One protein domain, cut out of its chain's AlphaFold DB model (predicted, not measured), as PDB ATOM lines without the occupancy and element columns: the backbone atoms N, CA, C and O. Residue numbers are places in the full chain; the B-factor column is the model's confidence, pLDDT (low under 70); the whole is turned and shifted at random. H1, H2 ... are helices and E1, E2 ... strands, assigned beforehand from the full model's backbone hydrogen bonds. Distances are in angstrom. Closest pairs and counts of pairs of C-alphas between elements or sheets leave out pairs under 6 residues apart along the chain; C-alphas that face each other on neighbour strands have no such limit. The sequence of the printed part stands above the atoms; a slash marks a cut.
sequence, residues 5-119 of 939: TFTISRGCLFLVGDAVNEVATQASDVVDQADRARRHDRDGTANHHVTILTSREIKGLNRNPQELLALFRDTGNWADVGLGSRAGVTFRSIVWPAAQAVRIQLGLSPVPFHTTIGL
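What this domain is: This is residues 5 to 119 of the 939 residues of the protein "TYR_PHOSPHATASE_2 domain-containing protein" of Allomyces macrogynus (strain ATCC 38327) (UniProt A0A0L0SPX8). Two small twisted sheets of three strands each, E4 E5 E6 and E1 E2 E3, meet where their edge strands E6 and E3 come together, and helix H1 packs on both sheets. H2 packs on E6 toward one end of the long axis, while H3, H4 and H5 gather toward the other, with H4 covering E1 and E2. The printed part has 115 residues, with five named helices and six named strands in the order E1 E2 H1 H2 E3 H3 H4 E4 E5 H5 E6; both sheets are antiparallel, in the orders E4 - E5 - E6 and E1 - E2 - E3, and the class is mixed, helices and strands. The whole is compact, with a radius of gyration of the C-alphas of 14.0 A, and its outline is elongated, 39 by 26 by 25 A.

How they stand to each other: E4, residues 79 to 86, and E5, residues 89 to 95, form an antiparallel hairpin, with N 84 and O 91 within hydrogen-bond range at 2.8 A. E4 bends by 58 degrees at residue 82. E6, residues 113 to 118, is antiparallel to E5, with N 92 and O 115 at 2.9 A; this sheet is strongly twisted. E3, residues 49 to 53, has 10 pairs of C-alphas within 8 A of E6, the closest being Val 50 and Thr 115 at 4.9 A. E2, residues 12 to 17, is antiparallel to E3, with N 15 and O 50 at 2.9 A, and forms a hairpin with E1, residues 5 to 9, with N 7 and O 14 at 2.9 A. H1, residues 18 to 25, is on both sheets; its height over the sheet E4 E5 E6 is 9.2 A, and its closest C-alphas to E6 are those of Ala 24 and Ile 117, 6.2 A apart. H4, residues 65 to 72, lies over E1 and E2 at a height over the sheet of 9.1 A and runs along the strands, at 27 degrees to E1 on the local plane. H1 and H4 on one face of the sheet E1 E2 E3 make two layers, helices on one face of a sheet. H2, residues 33 to 43, only grazes the sheet E4 E5 E6; the C-alphas of Arg 36 and Gly 118 are its closest to E6, at 4.8 A. H3, residues 55 to 61, only grazes the sheet E1 E2 E3. H5, residues 97 to 105, only just touches H4, with 3 pairs of C-alphas within 8 A, the closest Phe 72 and Ala 99 at 6.3 A. Every O i to N i+4 pair is within range in H1, H2, H3 and H5, and 3 of 4 in H4.

Where its parts are: E1 begins at C-alpha 5, (171.933, 200.298, 185.359). From first to last C-alpha, E4 measures 19.9 A, E5 18.3 A, E2 15.8 A, E6 15.5 A and H2 15.2 A. E6 ends at C-alpha 118, (187.139, 197.865, 201.393).

The domain as a whole: The C-alphas of Asp 29 and Asn 62 are the two farthest apart, 41.3 A. The printed part has no cut and no long link. Mean pLDDT of the printed part is 72.1; 43 residues are under 70, among them 73 to 89 and 93 to 102.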
ATOM      1  N   THR A   5     171.810 199.448 186.543       81.06
ATOM      2  CA  THR A   5     171.933 200.298 185.359       81.06
ATOM      3  C   THR A   5     173.394 200.457 184.967       81.06
ATOM      4  O   THR A   5     174.300 200.481 185.801       81.06
ATOM      5  N   PHE A   6     173.630 200.556 183.665       85.06
ATOM      6  CA  PHE A   6     174.962 200.788 183.132       85.06
ATOM      7  C   PHE A   6     175.205 202.288 183.011       85.06
ATOM      8  O   PHE A   6     174.360 203.019 182.496       85.06
ATOM      9  N   THR A   7     176.367 202.749 183.458       84.75
ATOM     10  CA  THR A   7     176.755 204.158 183.353       84.75
ATOM     11  C   THR A   7     178.211 204.294 182.948       84.75
ATOM     12  O   THR A   7     179.044 203.451 183.282       84.75
ATOM     13  N   ILE A   8     178.532 205.370 182.232       82.00
ATOM     14  CA  ILE A   8     179.914 205.725 181.917       82.00
ATOM     15  C   ILE A   8     180.301 206.934 182.746       82.00
ATOM     16  O   ILE A   8     179.689 207.993 182.653       82.00
ATOM     17  N   SER A   9     181.347 206.777 183.549       79.44
ATOM     18  CA  SER A   9     181.879 207.835 184.400       79.44
ATOM     19  C   SER A   9     183.398 207.743 184.459       79.44
ATOM     20  O   SER A   9     183.970 206.658 184.404       79.44
ATOM     21  N   ARG A  10     184.087 208.890 184.514       75.56
ATOM     22  CA  ARG A  10     185.567 208.981 184.505       75.56
ATOM     23  C   ARG A  10     186.232 208.197 183.357       75.56
ATOM     24  O   ARG A  10     187.354 207.708 183.475       75.56
ATOM     25  N   GLY A  11     185.523 208.081 182.234       76.50
ATOM     26  CA  GLY A  11     185.947 207.320 181.062       76.50
ATOM     27  C   GLY A  11     185.853 205.801 181.214       76.50
ATOM     28  O   GLY A  11     186.223 205.114 180.278       76.50
ATOM     29  N   CYS A  12     185.370 205.273 182.337       82.94
ATOM     30  CA  CYS A  12     185.130 203.849 182.559       82.94
ATOM     31  C   CYS A  12     183.635 203.524 182.407       82.94
ATOM     32  O   CYS A  12     182.786 204.366 182.698       82.94
ATOM     33  N   LEU A  13     183.317 202.298 181.990       87.00
ATOM     34  CA  LEU A  13     181.955 201.757 181.973       87.00
ATOM     35  C   LEU A  13     181.729 200.926 183.234       87.00
ATOM     36  O   LEU A  13     182.501 200.005 183.510       87.00
ATOM     37  N   PHE A  14     180.657 201.224 183.958       88.00
ATOM     38  CA  PHE A  14     180.305 200.594 185.222       88.00
ATOM     39  C   PHE A  14     178.900 199.987 185.185       88.00
ATOM     40  O   PHE A  14     178.000 200.557 184.566       88.00
ATOM     41  N   LEU A  15     178.700 198.886 185.916       88.06
ATOM     42  CA  LEU A  15     177.383 198.521 186.443       88.06
ATOM     43  C   LEU A  15     177.218 199.173 187.816       88.06
ATOM     44  O   LEU A  15     178.069 198.990 188.691       88.06
ATOM     45  N   VAL A  16     176.118 199.890 188.006       84.25
ATOM     46  CA  VAL A  16     175.737 200.531 189.270       84.25
ATOM     47  C   VAL A  16     174.257 200.295 189.545       84.25
ATOM     48  O   VAL A  16     173.491 200.030 188.625       84.25
ATOM     49  N   GLY A  17     173.820 200.412 190.792       84.25
ATOM     50  CA  GLY A  17     172.406 200.300 191.149       84.25
ATOM     51  C   GLY A  17     172.179 199.400 192.351       84.25
ATOM     52  O   GLY A  17     173.125 198.882 192.947       84.25
ATOM     53  N   ASP A  18     170.911 199.226 192.700       80.12
ATOM     54  CA  ASP A  18     170.513 198.672 193.991       80.12
ATOM     55  C   ASP A  18     170.994 197.235 194.180       80.12
ATOM     56  O   ASP A  18     171.460 196.906 195.261       80.12
ATOM     57  N   ALA A  19     171.004 196.407 193.129       75.75
ATOM     58  CA  ALA A  19     171.455 195.017 193.260       75.75
ATOM     59  C   ALA A  19     172.972 194.919 193.508       75.75
ATOM     60  O   ALA A  19     173.433 194.067 194.265       75.75
ATOM     61  N   VAL A  20     173.766 195.823 192.916       80.69
ATOM     62  CA  VAL A  20     175.217 195.898 193.172       80.69
ATOM     63  C   VAL A  20     175.480 196.373 194.598       80.69
ATOM     64  O   VAL A  20     176.351 195.836 195.282       80.69
ATOM     65  N   ASN A  21     174.709 197.359 195.056       84.44
ATOM     66  CA  ASN A  21     174.774 197.857 196.424       84.44
ATOM     67  C   ASN A  21     174.342 196.793 197.440       84.44
ATOM     68  O   ASN A  21     174.991 196.651 198.471       84.44
ATOM     69  N   GLU A  22     173.298 196.021 197.153       78.56
ATOM     70  CA  GLU A  22     172.795 194.949 198.012       78.56
ATOM     71  C   GLU A  22     173.845 193.848 198.189       78.56
ATOM     72  O   GLU A  22     174.229 193.533 199.314       78.56
ATOM     73  N   VAL A  23     174.429 193.349 197.094       72.31
ATOM     74  CA  VAL A  23     175.517 192.357 197.158       72.31
ATOM     75  C   VAL A  23     176.728 192.898 197.919       72.31
ATOM     76  O   VAL A  23     177.321 192.198 198.743       72.31
ATOM     77  N   ALA A  24     177.095 194.160 197.698       77.88
ATOM     78  CA  ALA A  24     178.195 194.780 198.426       77.88
ATOM     79  C   ALA A  24     177.898 194.950 199.930       77.88
ATOM     80  O   ALA A  24     178.787 194.741 200.762       77.88
ATOM     81  N   THR A  25     176.657 195.285 200.292       71.88
ATOM     82  CA  THR A  25     176.237 195.536 201.681       71.88
ATOM     83  C   THR A  25     175.944 194.265 202.474       71.88
ATOM     84  O   THR A  25     176.140 194.270 203.688       71.88
ATOM     85  N   GLN A  26     175.642 193.136 201.828       66.88
ATOM     86  CA  GLN A  26     175.561 191.820 202.486       66.88
ATOM     87  C   GLN A  26     176.871 191.399 203.181       66.88
ATOM     88  O   GLN A  26     176.853 190.582 204.096       66.88
ATOM     89  N   ALA A  27     178.018 191.955 202.771       58.81
ATOM     90  CA  ALA A  27     179.314 191.790 203.442       58.81
ATOM     91  C   ALA A  27     179.794 193.077 204.134       58.81
ATOM     92  O   ALA A  27     180.966 193.216 204.496       58.81
ATOM     93  N   SER A  28     178.897 194.036 204.355       59.72
ATOM     94  CA  SER A  28     179.212 195.269 205.065       59.72
ATOM     95  C   SER A  28     179.198 195.117 206.594       59.72
ATOM     96  O   SER A  28     179.181 196.102 207.319       59.72
ATOM     97  N   ASP A  29     179.425 193.923 207.124       62.12
ATOM     98  CA  ASP A  29     179.757 193.741 208.547       62.12
ATOM     99  C   ASP A  29     181.210 193.267 208.733       62.12
ATOM    100  O   ASP A  29     181.794 193.416 209.804       62.12
ATOM    101  N   VAL A  30     181.834 192.757 207.663       64.00
ATOM    102  CA  VAL A  30     183.127 192.048 207.722       64.00
ATOM    103  C   VAL A  30     184.340 192.911 207.343       64.00
ATOM    104  O   VAL A  30     185.464 192.418 207.325       64.00
ATOM    105  N   VAL A  31     184.122 194.201 207.066       69.19
ATOM    106  CA  VAL A  31     185.142 195.194 206.663       69.19
ATOM    107  C   VAL A  31     185.063 196.406 207.596       69.19
ATOM    108  O   VAL A  31     183.968 196.860 207.911       69.19
ATOM    109  N   ASP A  32     186.179 196.977 208.036       75.75
ATOM    110  CA  ASP A  32     186.121 198.105 208.972       75.75
ATOM    111  C   ASP A  32     185.522 199.374 208.346       75.75
ATOM    112  O   ASP A  32     185.741 199.686 207.172       75.75
ATOM    113  N   GLN A  33     184.797 200.164 209.150       77.50
ATOM    114  CA  GLN A  33     184.177 201.419 208.698       77.50
ATOM    115  C   GLN A  33     185.209 202.385 208.087       77.50
ATOM    116  O   GLN A  33     184.915 203.047 207.094       77.50
ATOM    117  N   ALA A  34     186.435 202.411 208.621       77.62
ATOM    118  CA  ALA A  34     187.540 203.209 208.090       77.62
ATOM    119  C   ALA A  34     188.037 202.725 206.712       77.62
ATOM    120  O   ALA A  34     188.470 203.537 205.894       77.62
ATOM    121  N   ASP A  35     187.965 201.423 206.421       77.38
ATOM    122  CA  ASP A  35     188.347 200.855 205.120       77.38
ATOM    123  C   ASP A  35     187.278 201.109 204.058       77.38
ATOM    124  O   ASP A  35     187.593 201.326 202.885       77.38
ATOM    125  N   ARG A  36     186.008 201.124 204.477       79.94
ATOM    126  CA  ARG A  36     184.889 201.535 203.623       79.94
ATOM    127  C   ARG A  36     184.918 203.018 203.329       79.94
ATOM    128  O   ARG A  36     184.729 203.393 202.178       79.94
ATOM    129  N   ALA A  37     185.207 203.843 204.337       80.56
ATOM    130  CA  ALA A  37     185.399 205.277 204.160       80.56
ATOM    131  C   ALA A  37     186.520 205.547 203.148       80.56
ATOM    132  O   ALA A  37     186.287 206.230 202.159       80.56
ATOM    133  N   ARG A  38     187.673 204.875 203.276       81.25
ATOM    134  CA  ARG A  38     188.760 204.953 202.284       81.25
ATOM    135  C   ARG A  38     188.333 204.536 200.875       81.25
ATOM    136  O   ARG A  38     188.756 205.148 199.895       81.25
ATOM    137  N   ARG A  39     187.497 203.499 200.745       86.75
ATOM    138  CA  ARG A  39     186.911 203.106 199.454       86.75
ATOM    139  C   ARG A  39     185.987 204.196 198.903       86.75
ATOM    140  O   ARG A  39     186.071 204.497 197.714       86.75
ATOM    141  N   HIS A  40     185.132 204.780 199.742       83.75
ATOM    142  CA  HIS A  40     184.250 205.882 199.358       83.75
ATOM    143  C   HIS A  40     185.043 207.112 198.925       83.75
ATOM    144  O   HIS A  40     184.715 207.681 197.890       83.75
ATOM    145  N   ASP A  41     186.124 207.458 199.627       83.06
ATOM    146  CA  ASP A  41     187.000 208.580 199.280       83.06
ATOM    147  C   ASP A  41     187.706 208.355 197.934       83.06
ATOM    148  O   ASP A  41     187.750 209.252 197.093       83.06
ATOM    149  N   ARG A  42     188.195 207.131 197.674       82.44
ATOM    150  CA  ARG A  42     188.804 206.759 196.383       82.44
ATOM    151  C   ARG A  42     187.806 206.886 195.230       82.44
ATOM    152  O   ARG A  42     188.121 207.432 194.169       82.44
ATOM    153  N   ASP A  43     186.604 206.349 195.417       77.00
ATOM    154  CA  ASP A  43     185.600 206.281 194.355       77.00
ATOM    155  C   ASP A  43     184.817 207.602 194.227       77.00
ATOM    156  O   ASP A  43     184.283 207.908 193.161       77.00
ATOM    157  N   GLY A  44     184.822 208.443 195.264       75.38
ATOM    158  CA  GLY A  44     184.073 209.698 195.359       75.38
ATOM    159  C   GLY A  44     182.556 209.496 195.412       75.38
ATOM    160  O   GLY A  44     181.813 210.373 194.979       75.38
ATOM    161  N   THR A  45     182.093 208.322 195.851       78.44
ATOM    162  CA  THR A  45     180.670 207.970 195.970       78.44
ATOM    163  C   THR A  45     180.463 206.862 197.001       78.44
ATOM    164  O   THR A  45     181.304 205.973 197.149       78.44
ATOM    165  N   ALA A  46     179.317 206.899 197.686       73.31
ATOM    166  CA  ALA A  46     178.883 205.827 198.579       73.31
ATOM    167  C   ALA A  46     178.389 204.587 197.808       73.31
ATOM    168  O   ALA A  46     178.446 203.474 198.318       73.31
ATOM    169  N   ASN A  47     177.959 204.746 196.552       84.44
ATOM    170  CA  ASN A  47     177.432 203.634 195.765       84.44
ATOM    171  C   ASN A  47     178.545 202.700 195.289       84.44
ATOM    172  O   ASN A  47     179.605 203.133 194.822       84.44
ATOM    173  N   HIS A  48     178.301 201.403 195.401       86.94
ATOM    174  CA  HIS A  48     179.145 200.352 194.870       86.94
ATOM    175  C   HIS A  48     178.946 200.217 193.366       86.94
ATOM    176  O   HIS A  48     177.885 200.496 192.805       86.94
ATOM    177  N   HIS A  49     180.020 199.823 192.699       88.81
ATOM    178  CA  HIS A  49     180.024 199.633 191.263       88.81
ATOM    179  C   HIS A  49     180.834 198.396 190.904       88.81
ATOM    180  O   HIS A  49     181.716 197.969 191.656       88.81
ATOM    181  N   VAL A  50     180.542 197.842 189.735       88.06
ATOM    182  CA  VAL A  50     181.383 196.850 189.069       88.06
ATOM    183  C   VAL A  50     181.989 197.524 187.853       88.06
ATOM    184  O   VAL A  50     181.267 198.015 186.987       88.06
ATOM    185  N   THR A  51     183.317 197.571 187.785       88.00
ATOM    186  CA  THR A  51     184.007 198.108 186.607       88.00
ATOM    187  C   THR A  51     183.933 197.097 185.480       88.00
ATOM    188  O   THR A  51     184.527 196.023 185.564       88.00
ATOM    189  N   ILE A  52     183.212 197.454 184.422       85.44
ATOM    190  CA  ILE A  52     183.051 196.613 183.242       85.44
ATOM    191  C   ILE A  52     184.134 196.926 182.230       85.44
ATOM    192  O   ILE A  52     184.743 195.988 181.744       85.44
ATOM    193  N   LEU A  53     184.395 198.201 181.919       84.88
ATOM    194  CA  LEU A  53     185.481 198.639 181.030       84.88
ATOM    195  C   LEU A  53     186.257 199.787 181.676       84.88
ATOM    196  O   LEU A  53     185.663 200.708 182.233       84.88
ATOM    197  N   THR A  54     187.580 199.772 181.559       87.06
ATOM    198  CA  THR A  54     188.440 200.850 182.066       87.06
ATOM    199  C   THR A  54     188.592 201.983 181.049       87.06
ATOM    200  O   THR A  54     188.394 201.803 179.848       87.06
ATOM    201  N   SER A  55     189.023 203.161 181.500       82.62
ATOM    202  CA  SER A  55     189.196 204.329 180.627       82.62
ATOM    203  C   SER A  55     190.272 204.176 179.566       82.62
ATOM    204  O   SER A  55     190.142 204.729 178.474       82.62
ATOM    205  N   ARG A  56     191.309 203.383 179.842       83.19
ATOM    206  CA  ARG A  56     192.314 203.022 178.841       83.19
ATOM    207  C   ARG A  56     191.724 202.086 177.784       83.19
ATOM    208  O   ARG A  56     192.021 202.263 176.608       83.19
ATOM    209  N   GLU A  57     190.874 201.144 178.189       85.69
ATOM    210  CA  GLU A  57     190.206 200.222 177.264       85.69
ATOM    211  C   GLU A  57     189.224 200.966 176.360       85.69
ATOM    212  O   GLU A  57     189.326 200.847 175.146       85.69
ATOM    213  N   ILE A  58     188.346 201.806 176.915       83.81
ATOM    214  CA  ILE A  58     187.379 202.567 176.109       83.81
ATOM    215  C   ILE A  58     188.090 203.482 175.102       83.81
ATOM    216  O   ILE A  58     187.726 203.493 173.928       83.81
ATOM    217  N   LYS A  59     189.148 204.193 175.518       81.31
ATOM    218  CA  LYS A  59     189.954 205.021 174.602       81.31
ATOM    219  C   LYS A  59     190.630 204.193 173.508       81.31
ATOM    220  O   LYS A  59     190.704 204.644 172.373       81.31
ATOM    221  N   GLY A  60     191.104 202.991 173.838       80.06
ATOM    222  CA  GLY A  60     191.743 202.084 172.883       80.06
ATOM    223  C   GLY A  60     190.779 201.474 171.863       80.06
ATOM    224  O   GLY A  60     191.197 201.157 170.755       80.06
ATOM    225  N   LEU A  61     189.494 201.342 172.206       80.69
ATOM    226  CA  LEU A  61     188.470 200.816 171.299       80.69
ATOM    227  C   LEU A  61     188.048 201.808 170.213       80.69
ATOM    228  O   LEU A  61     187.489 201.387 169.204       80.69
ATOM    229  N   ASN A  62     188.302 203.103 170.419       73.69
ATOM    230  CA  ASN A  62     187.974 204.177 169.481       73.69
ATOM    231  C   ASN A  62     186.496 204.165 169.017       73.69
ATOM    232  O   ASN A  62     186.190 204.430 167.857       73.69
ATOM    233  N   ARG A  63     185.573 203.823 169.931       71.31
ATOM    234  CA  ARG A  63     184.116 203.753 169.710       71.31
ATOM    235  C   ARG A  63     183.366 204.744 170.590       71.31
ATOM    236  O   ARG A  63     183.869 205.137 171.644       71.31
ATOM    237  N   ASN A  64     182.146 205.106 170.188       75.81
ATOM    238  CA  ASN A  64     181.304 205.990 170.987       75.81
ATOM    239  C   ASN A  64     180.924 205.299 172.319       75.81
ATOM    240  O   ASN A  64     180.348 204.209 172.303       75.81
ATOM    241  N   PRO A  65     181.196 205.925 173.478       68.75
ATOM    242  CA  PRO A  65     180.818 205.398 174.789       68.75
ATOM    243  C   PRO A  65     179.332 204.998 174.911       68.75
ATOM    244  O   PRO A  65     179.015 204.001 175.557       68.75
ATOM    245  N   GLN A  66     178.406 205.717 174.267       71.50
ATOM    246  CA  GLN A  66     176.974 205.389 174.331       71.50
ATOM    247  C   GLN A  66     176.602 204.111 173.567       71.50
ATOM    248  O   GLN A  66     175.706 203.384 173.994       71.50
ATOM    249  N   GLU A  67     177.319 203.787 172.493       75.69
ATOM    250  CA  GLU A  67     177.149 202.513 171.785       75.69
ATOM    251  C   GLU A  67     177.654 201.351 172.641       75.69
ATOM    252  O   GLU A  67     177.026 200.297 172.698       75.69
ATOM    253  N   LEU A  68     178.751 201.564 173.377       78.06
ATOM    254  CA  LEU A  68     179.257 200.572 174.324       78.06
ATOM    255  C   LEU A  68     178.232 200.301 175.430       78.06
ATOM    256  O   LEU A  68     178.003 199.147 175.761       78.06
ATOM    257  N   LEU A  69     177.559 201.329 175.951       75.94
ATOM    258  CA  LEU A  69     176.483 201.170 176.938       75.94
ATOM    259  C   LEU A  69     175.323 200.296 176.440       75.94
ATOM    260  O   LEU A  69     174.770 199.523 177.220       75.94
ATOM    261  N   ALA A  70     174.942 200.417 175.166       74.94
ATOM    262  CA  ALA A  70     173.849 199.634 174.591       74.94
ATOM    263  C   ALA A  70     174.174 198.134 174.555       74.94
ATOM    264  O   ALA A  70     173.323 197.319 174.896       74.94
ATOM    265  N   LEU A  71     175.423 197.776 174.247       75.25
ATOM    266  CA  LEU A  71     175.857 196.379 174.148       75.25
ATOM    267  C   LEU A  71     175.762 195.615 175.472       75.25
ATOM    268  O   LEU A  71     175.582 194.402 175.471       75.25
ATOM    269  N   PHE A  72     175.899 196.311 176.601       72.50
ATOM    270  CA  PHE A  72     175.832 195.672 177.912       72.50
ATOM    271  C   PHE A  72     174.421 195.656 178.504       72.50
ATOM    272  O   PHE A  72     174.184 194.909 179.450       72.50
ATOM    273  N   ARG A  73     173.471 196.415 177.944       67.94
ATOM    274  CA  ARG A  73     172.142 196.634 178.533       67.94
ATOM    275  C   ARG A  73     171.341 195.343 178.736       67.94
ATOM    276  O   ARG A  73     170.679 195.221 179.761       67.94
ATOM    277  N   ASP A  74     171.503 194.370 177.842       57.47
ATOM    278  CA  ASP A  74     170.759 193.100 177.849       57.47
ATOM    279  C   ASP A  74     171.570 191.925 178.423       57.47
ATOM    280  O   ASP A  74     171.210 190.760 178.270       57.47
ATOM    281  N   THR A  75     172.684 192.204 179.110       55.94
ATOM    282  CA  THR A  75     173.578 191.153 179.633       55.94
ATOM    283  C   THR A  75     173.075 190.462 180.909       55.94
ATOM    284  O   THR A  75     173.771 189.598 181.437       55.94
ATOM    285  N   GLY A  76     171.858 190.776 181.370       54.84
ATOM    286  CA  GLY A  76     171.089 189.954 182.314       54.84
ATOM    287  C   GLY A  76     171.796 189.537 183.617       54.84
ATOM    288  O   GLY A  76     172.755 190.169 184.063       54.84
ATOM    289  N   ASN A  77     171.259 188.476 184.242       54.50
ATOM    290  CA  ASN A  77     171.583 188.014 185.598       54.50
ATOM    291  C   ASN A  77     173.077 187.707 185.802       54.50
ATOM    292  O   ASN A  77     173.692 186.942 185.057       54.50
ATOM    293  N   TRP A  78     173.626 188.259 186.879       60.47
ATOM    294  CA  TRP A  78     174.964 187.994 187.395       60.47
ATOM    295  C   TRP A  78     174.855 187.408 188.802       60.47
ATOM    296  O   TRP A  78     173.882 187.665 189.509       60.47
ATOM    297  N   ALA A  79     175.834 186.599 189.198       49.44
ATOM    298  CA  ALA A  79     175.822 185.904 190.480       49.44
ATOM    299  C   ALA A  79     176.998 186.344 191.352       49.44
ATOM    300  O   ALA A  79     178.140 186.405 190.892       49.44
ATOM    301  N   ASP A  80     176.717 186.628 192.619       54.47
ATOM    302  CA  ASP A  80     177.742 186.791 193.643       54.47
ATOM    303  C   ASP A  80     178.285 185.422 194.062       54.47
ATOM    304  O   ASP A  80     177.534 184.491 194.341       54.47
ATOM    305  N   VAL A  81     179.608 185.302 194.083       49.72
ATOM    306  CA  VAL A  81     180.312 184.041 194.346       49.72
ATOM    307  C   VAL A  81     180.955 184.029 195.726       49.72
ATOM    308  O   VAL A  81     181.306 182.968 196.235       49.72
ATOM    309  N   GLY A  82     181.097 185.193 196.357       51.06
ATOM    310  CA  GLY A  82     181.686 185.282 197.684       51.06
ATOM    311  C   GLY A  82     182.777 186.331 197.821       51.06
ATOM    312  O   GLY A  82     183.149 187.055 196.891       51.06
ATOM    313  N   LEU A  83     183.291 186.402 199.044       57.91
ATOM    314  CA  LEU A  83     184.289 187.369 199.465       57.91
ATOM    315  C   LEU A  83     185.694 186.966 198.999       57.91
ATOM    316  O   LEU A  83     186.117 185.825 199.166       57.91
ATOM    317  N   GLY A  84     186.437 187.930 198.465       53.59
ATOM    318  CA  GLY A  84     187.848 187.806 198.126       53.59
ATOM    319  C   GLY A  84     188.672 188.942 198.728       53.59
ATOM    320  O   GLY A  84     188.179 190.045 198.967       53.59
ATOM    321  N   SER A  85     189.956 188.677 198.961       61.72
ATOM    322  CA  SER A  85     190.928 189.691 199.370       61.72
ATOM    323  C   SER A  85     192.207 189.521 198.566       61.72
ATOM    324  O   SER A  85     192.736 188.414 198.446       61.72
ATOM    325  N   ARG A  86     192.703 190.614 197.981       55.12
ATOM    326  CA  ARG A  86     193.980 190.619 197.261       55.12
ATOM    327  C   ARG A  86     194.614 192.001 197.309       55.12
ATOM    328  O   ARG A  86     193.953 192.995 197.040       55.12
ATOM    329  N   ALA A  87     195.913 192.046 197.613       63.19
ATOM    330  CA  ALA A  87     196.732 193.264 197.577       63.19
ATOM    331  C   ALA A  87     196.153 194.448 198.386       63.19
ATOM    332  O   ALA A  87     196.184 195.590 197.937       63.19
ATOM    333  N   GLY A  88     195.606 194.171 199.575       62.19
ATOM    334  CA  GLY A  88     195.027 195.203 200.444       62.19
ATOM    335  C   GLY A  88     193.671 195.734 199.972       62.19
ATOM    336  O   GLY A  88     193.251 196.791 200.427       62.19
ATOM    337  N   VAL A  89     192.990 195.023 199.069       66.50
ATOM    338  CA  VAL A  89     191.635 195.333 198.608       66.50
ATOM    339  C   VAL A  89     190.724 194.150 198.909       66.50
ATOM    340  O   VAL A  89     190.995 193.025 198.482       66.50
ATOM    341  N   THR A  90     189.627 194.416 199.609       72.81
ATOM    342  CA  THR A  90     188.562 193.445 199.873       72.81
ATOM    343  C   THR A  90     187.420 193.683 198.896       72.81
ATOM    344  O   THR A  90     186.962 194.816 198.708       72.81
ATOM    345  N   PHE A  91     186.956 192.620 198.252       73.00
ATOM    346  CA  PHE A  91     185.952 192.693 197.198       73.00
ATOM    347  C   PHE A  91     185.012 191.492 197.234       73.00
ATOM    348  O   PHE A  91     185.356 190.434 197.758       73.00
ATOM    349  N   ARG A  92     183.832 191.643 196.637       70.50
ATOM    350  CA  ARG A  92     182.966 190.507 196.310       70.50
ATOM    351  C   ARG A  92     183.138 190.127 194.856       70.50
ATOM    352  O   ARG A  92     183.103 190.997 193.983       70.50
ATOM    353  N   SER A  93     183.377 188.843 194.624       67.06
ATOM    354  CA  SER A  93     183.593 188.294 193.290       67.06
ATOM    355  C   SER A  93     182.258 188.038 192.620       67.06
ATOM    356  O   SER A  93     181.372 187.424 193.208       67.06
ATOM    357  N   ILE A  94     182.135 188.491 191.378       63.50
ATOM    358  CA  ILE A  94     180.906 188.382 190.605       63.50
ATOM    359  C   ILE A  94     181.190 187.555 189.359       63.50
ATOM    360  O   ILE A  94     182.104 187.849 188.585       63.50
ATOM    361  N   VAL A  95     180.376 186.529 189.146       53.03
ATOM    362  CA  VAL A  95     180.353 185.781 187.894       53.03
ATOM    363  C   VAL A  95     179.292 186.398 187.002       53.03
ATOM    364  O   VAL A  95     178.098 186.362 187.296       53.03
ATOM    365  N   TRP A  96     179.760 186.981 185.897       61.94
ATOM    366  CA  TRP A  96     178.902 187.632 184.913       61.94
ATOM    367  C   TRP A  96     179.260 187.227 183.476       61.94
ATOM    368  O   TRP A  96     179.951 187.955 182.754       61.94
ATOM    369  N   PRO A  97     178.789 186.044 183.056       51.81
ATOM    370  CA  PRO A  97     179.088 185.438 181.762       51.81
ATOM    371  C   PRO A  97     178.849 186.332 180.547       51.81
ATOM    372  O   PRO A  97     179.731 186.526 179.708       51.81
ATOM    373  N   ALA A  98     177.654 186.914 180.468       54.28
ATOM    374  CA  ALA A  98     177.225 187.684 179.311       54.28
ATOM    375  C   ALA A  98     178.023 188.989 179.164       54.28
ATOM    376  O   ALA A  98     178.489 189.305 178.071       54.28
ATOM    377  N   ALA A  99     178.298 189.701 180.264       53.38
ATOM    378  CA  ALA A  99     179.187 190.863 180.231       53.38
ATOM    379  C   ALA A  99     180.616 190.476 179.804       53.38
ATOM    380  O   ALA A  99     181.293 191.221 179.088       53.38
ATOM    381  N   GLN A 100     181.085 189.282 180.181       65.19
ATOM    382  CA  GLN A 100     182.403 188.819 179.767       65.19
ATOM    383  C   GLN A 100     182.460 188.553 178.255       65.19
ATOM    384  O   GLN A 100     183.435 188.950 177.606       65.19
ATOM    385  N   ALA A 101     181.408 187.961 177.691       54.97
ATOM    386  CA  ALA A 101     181.270 187.739 176.255       54.97
ATOM    387  C   ALA A 101     181.305 189.057 175.462       54.97
ATOM    388  O   ALA A 101     182.057 189.165 174.492       54.97
ATOM    389  N   VAL A 102     180.602 190.097 175.920       62.38
ATOM    390  CA  VAL A 102     180.604 191.415 175.255       62.38
ATOM    391  C   VAL A 102     181.994 192.069 175.287       62.38
ATOM    392  O   VAL A 102     182.451 192.603 174.275       62.38
ATOM    393  N   ARG A 103     182.748 191.968 176.394       72.06
ATOM    394  CA  ARG A 103     184.155 192.434 176.437       72.06
ATOM    395  C   ARG A 103     185.023 191.752 175.379       72.06
ATOM    396  O   ARG A 103     185.854 192.398 174.745       72.06
ATOM    397  N   ILE A 104     184.829 190.448 175.194       57.16
ATOM    398  CA  ILE A 104     185.580 189.652 174.220       57.16
ATOM    399  C   ILE A 104     185.213 190.062 172.789       57.16
ATOM    400  O   ILE A 104     186.110 190.198 171.962       57.16
ATOM    401  N   GLN A 105     183.935 190.332 172.512       63.09
ATOM    402  CA  GLN A 105     183.479 190.845 171.215       63.09
ATOM    403  C   GLN A 105     184.087 192.209 170.873       63.09
ATOM    404  O   GLN A 105     184.422 192.468 169.721       63.09
ATOM    405  N   LEU A 106     184.300 193.064 171.874       64.75
ATOM    406  CA  LEU A 106     185.010 194.334 171.707       64.75
ATOM    407  C   LEU A 106     186.527 194.153 171.508       64.75
ATOM    408  O   LEU A 106     187.237 195.133 171.325       64.75
ATOM    409  N   GLY A 107     187.045 192.922 171.523       58.12
ATOM    410  CA  GLY A 107     188.470 192.634 171.354       58.12
ATOM    411  C   GLY A 107     189.292 192.804 172.632       58.12
ATOM    412  O   GLY A 107     190.517 192.887 172.567       58.12
ATOM    413  N   LEU A 108     188.646 192.850 173.803       54.72
ATOM    414  CA  LEU A 108     189.314 193.013 175.092       54.72
ATOM    415  C   LEU A 108     189.563 191.671 175.799       54.72
ATOM    416  O   LEU A 108     188.855 190.669 175.633       54.72
ATOM    417  N   SER A 109     190.595 191.646 176.641       53.31
ATOM    418  CA  SER A 109     190.914 190.491 177.488       53.31
ATOM    419  C   SER A 109     189.875 190.298 178.605       53.31
ATOM    420  O   SER A 109     189.259 191.279 179.042       53.31
ATOM    421  N   PRO A 110     189.634 189.054 179.076       50.56
ATOM    422  CA  PRO A 110     188.673 188.809 180.133       50.56
ATOM    423  C   PRO A 110     189.239 189.262 181.465       50.56
ATOM    424  O   PRO A 110     190.448 189.176 181.691       50.56
ATOM    425  N   VAL A 111     188.364 189.744 182.338       55.12
ATOM    426  CA  VAL A 111     188.761 190.243 183.653       55.12
ATOM    427  C   VAL A 111     187.797 189.715 184.707       55.12
ATOM    428  O   VAL A 111     186.602 189.614 184.442       55.12
ATOM    429  N   PRO A 112     188.286 189.365 185.906       57.19
ATOM    430  CA  PRO A 112     187.402 188.999 187.000       57.19
ATOM    431  C   PRO A 112     186.564 190.214 187.409       57.19
ATOM    432  O   PRO A 112     187.103 191.239 187.846       57.19
ATOM    433  N   PHE A 113     185.242 190.098 187.279       73.25
ATOM    434  CA  PHE A 113     184.328 191.118 187.768       73.25
ATOM    435  C   PHE A 113     184.225 191.036 189.280       73.25
ATOM    436  O   PHE A 113     184.134 189.964 189.879       73.25
ATOM    437  N   HIS A 114     184.266 192.197 189.906       77.25
ATOM    438  CA  HIS A 114     184.144 192.306 191.341       77.25
ATOM    439  C   HIS A 114     183.626 193.690 191.700       77.25
ATOM    440  O   HIS A 114     183.830 194.654 190.957       77.25
ATOM    441  N   THR A 115     182.989 193.790 192.861       85.44
ATOM    442  CA  THR A 115     182.727 195.082 193.491       85.44
ATOM    443  C   THR A 115     183.621 195.237 194.712       85.44
ATOM    444  O   THR A 115     183.714 194.347 195.559       85.44
ATOM    445  N   THR A 116     184.358 196.345 194.772       85.81
ATOM    446  CA  THR A 116     185.216 196.634 195.920       85.81
ATOM    447  C   THR A 116     184.358 197.049 197.108       85.81
ATOM    448  O   THR A 116     183.520 197.946 196.987       85.81
ATOM    449  N   ILE A 117     184.620 196.444 198.265       86.00
ATOM    450  CA  ILE A 117     183.923 196.761 199.514       86.00
ATOM    451  C   ILE A 117     184.845 197.367 200.585       86.00
ATOM    452  O   ILE A 117     184.337 197.999 201.503       86.00
ATOM    453  N   GLY A 118     186.176 197.254 200.462       81.62
ATOM    454  CA  GLY A 118     187.139 197.865 201.393       81.62
ATOM    455  C   GLY A 118     188.581 197.907 200.882       81.62
ATOM    456  O   GLY A 118     188.929 197.197 199.938       81.62
ATOM    457  N   LEU A 119     189.420 198.748 201.501       76.81
ATOM    458  CA  LEU A 119     190.831 198.969 201.137       76.81
ATOM    459  C   LEU A 119     191.808 198.721 202.310       76.81
ATOM    460  O   LEU A 119     192.535 199.639 202.705       76.81
TER     461      LEU A 119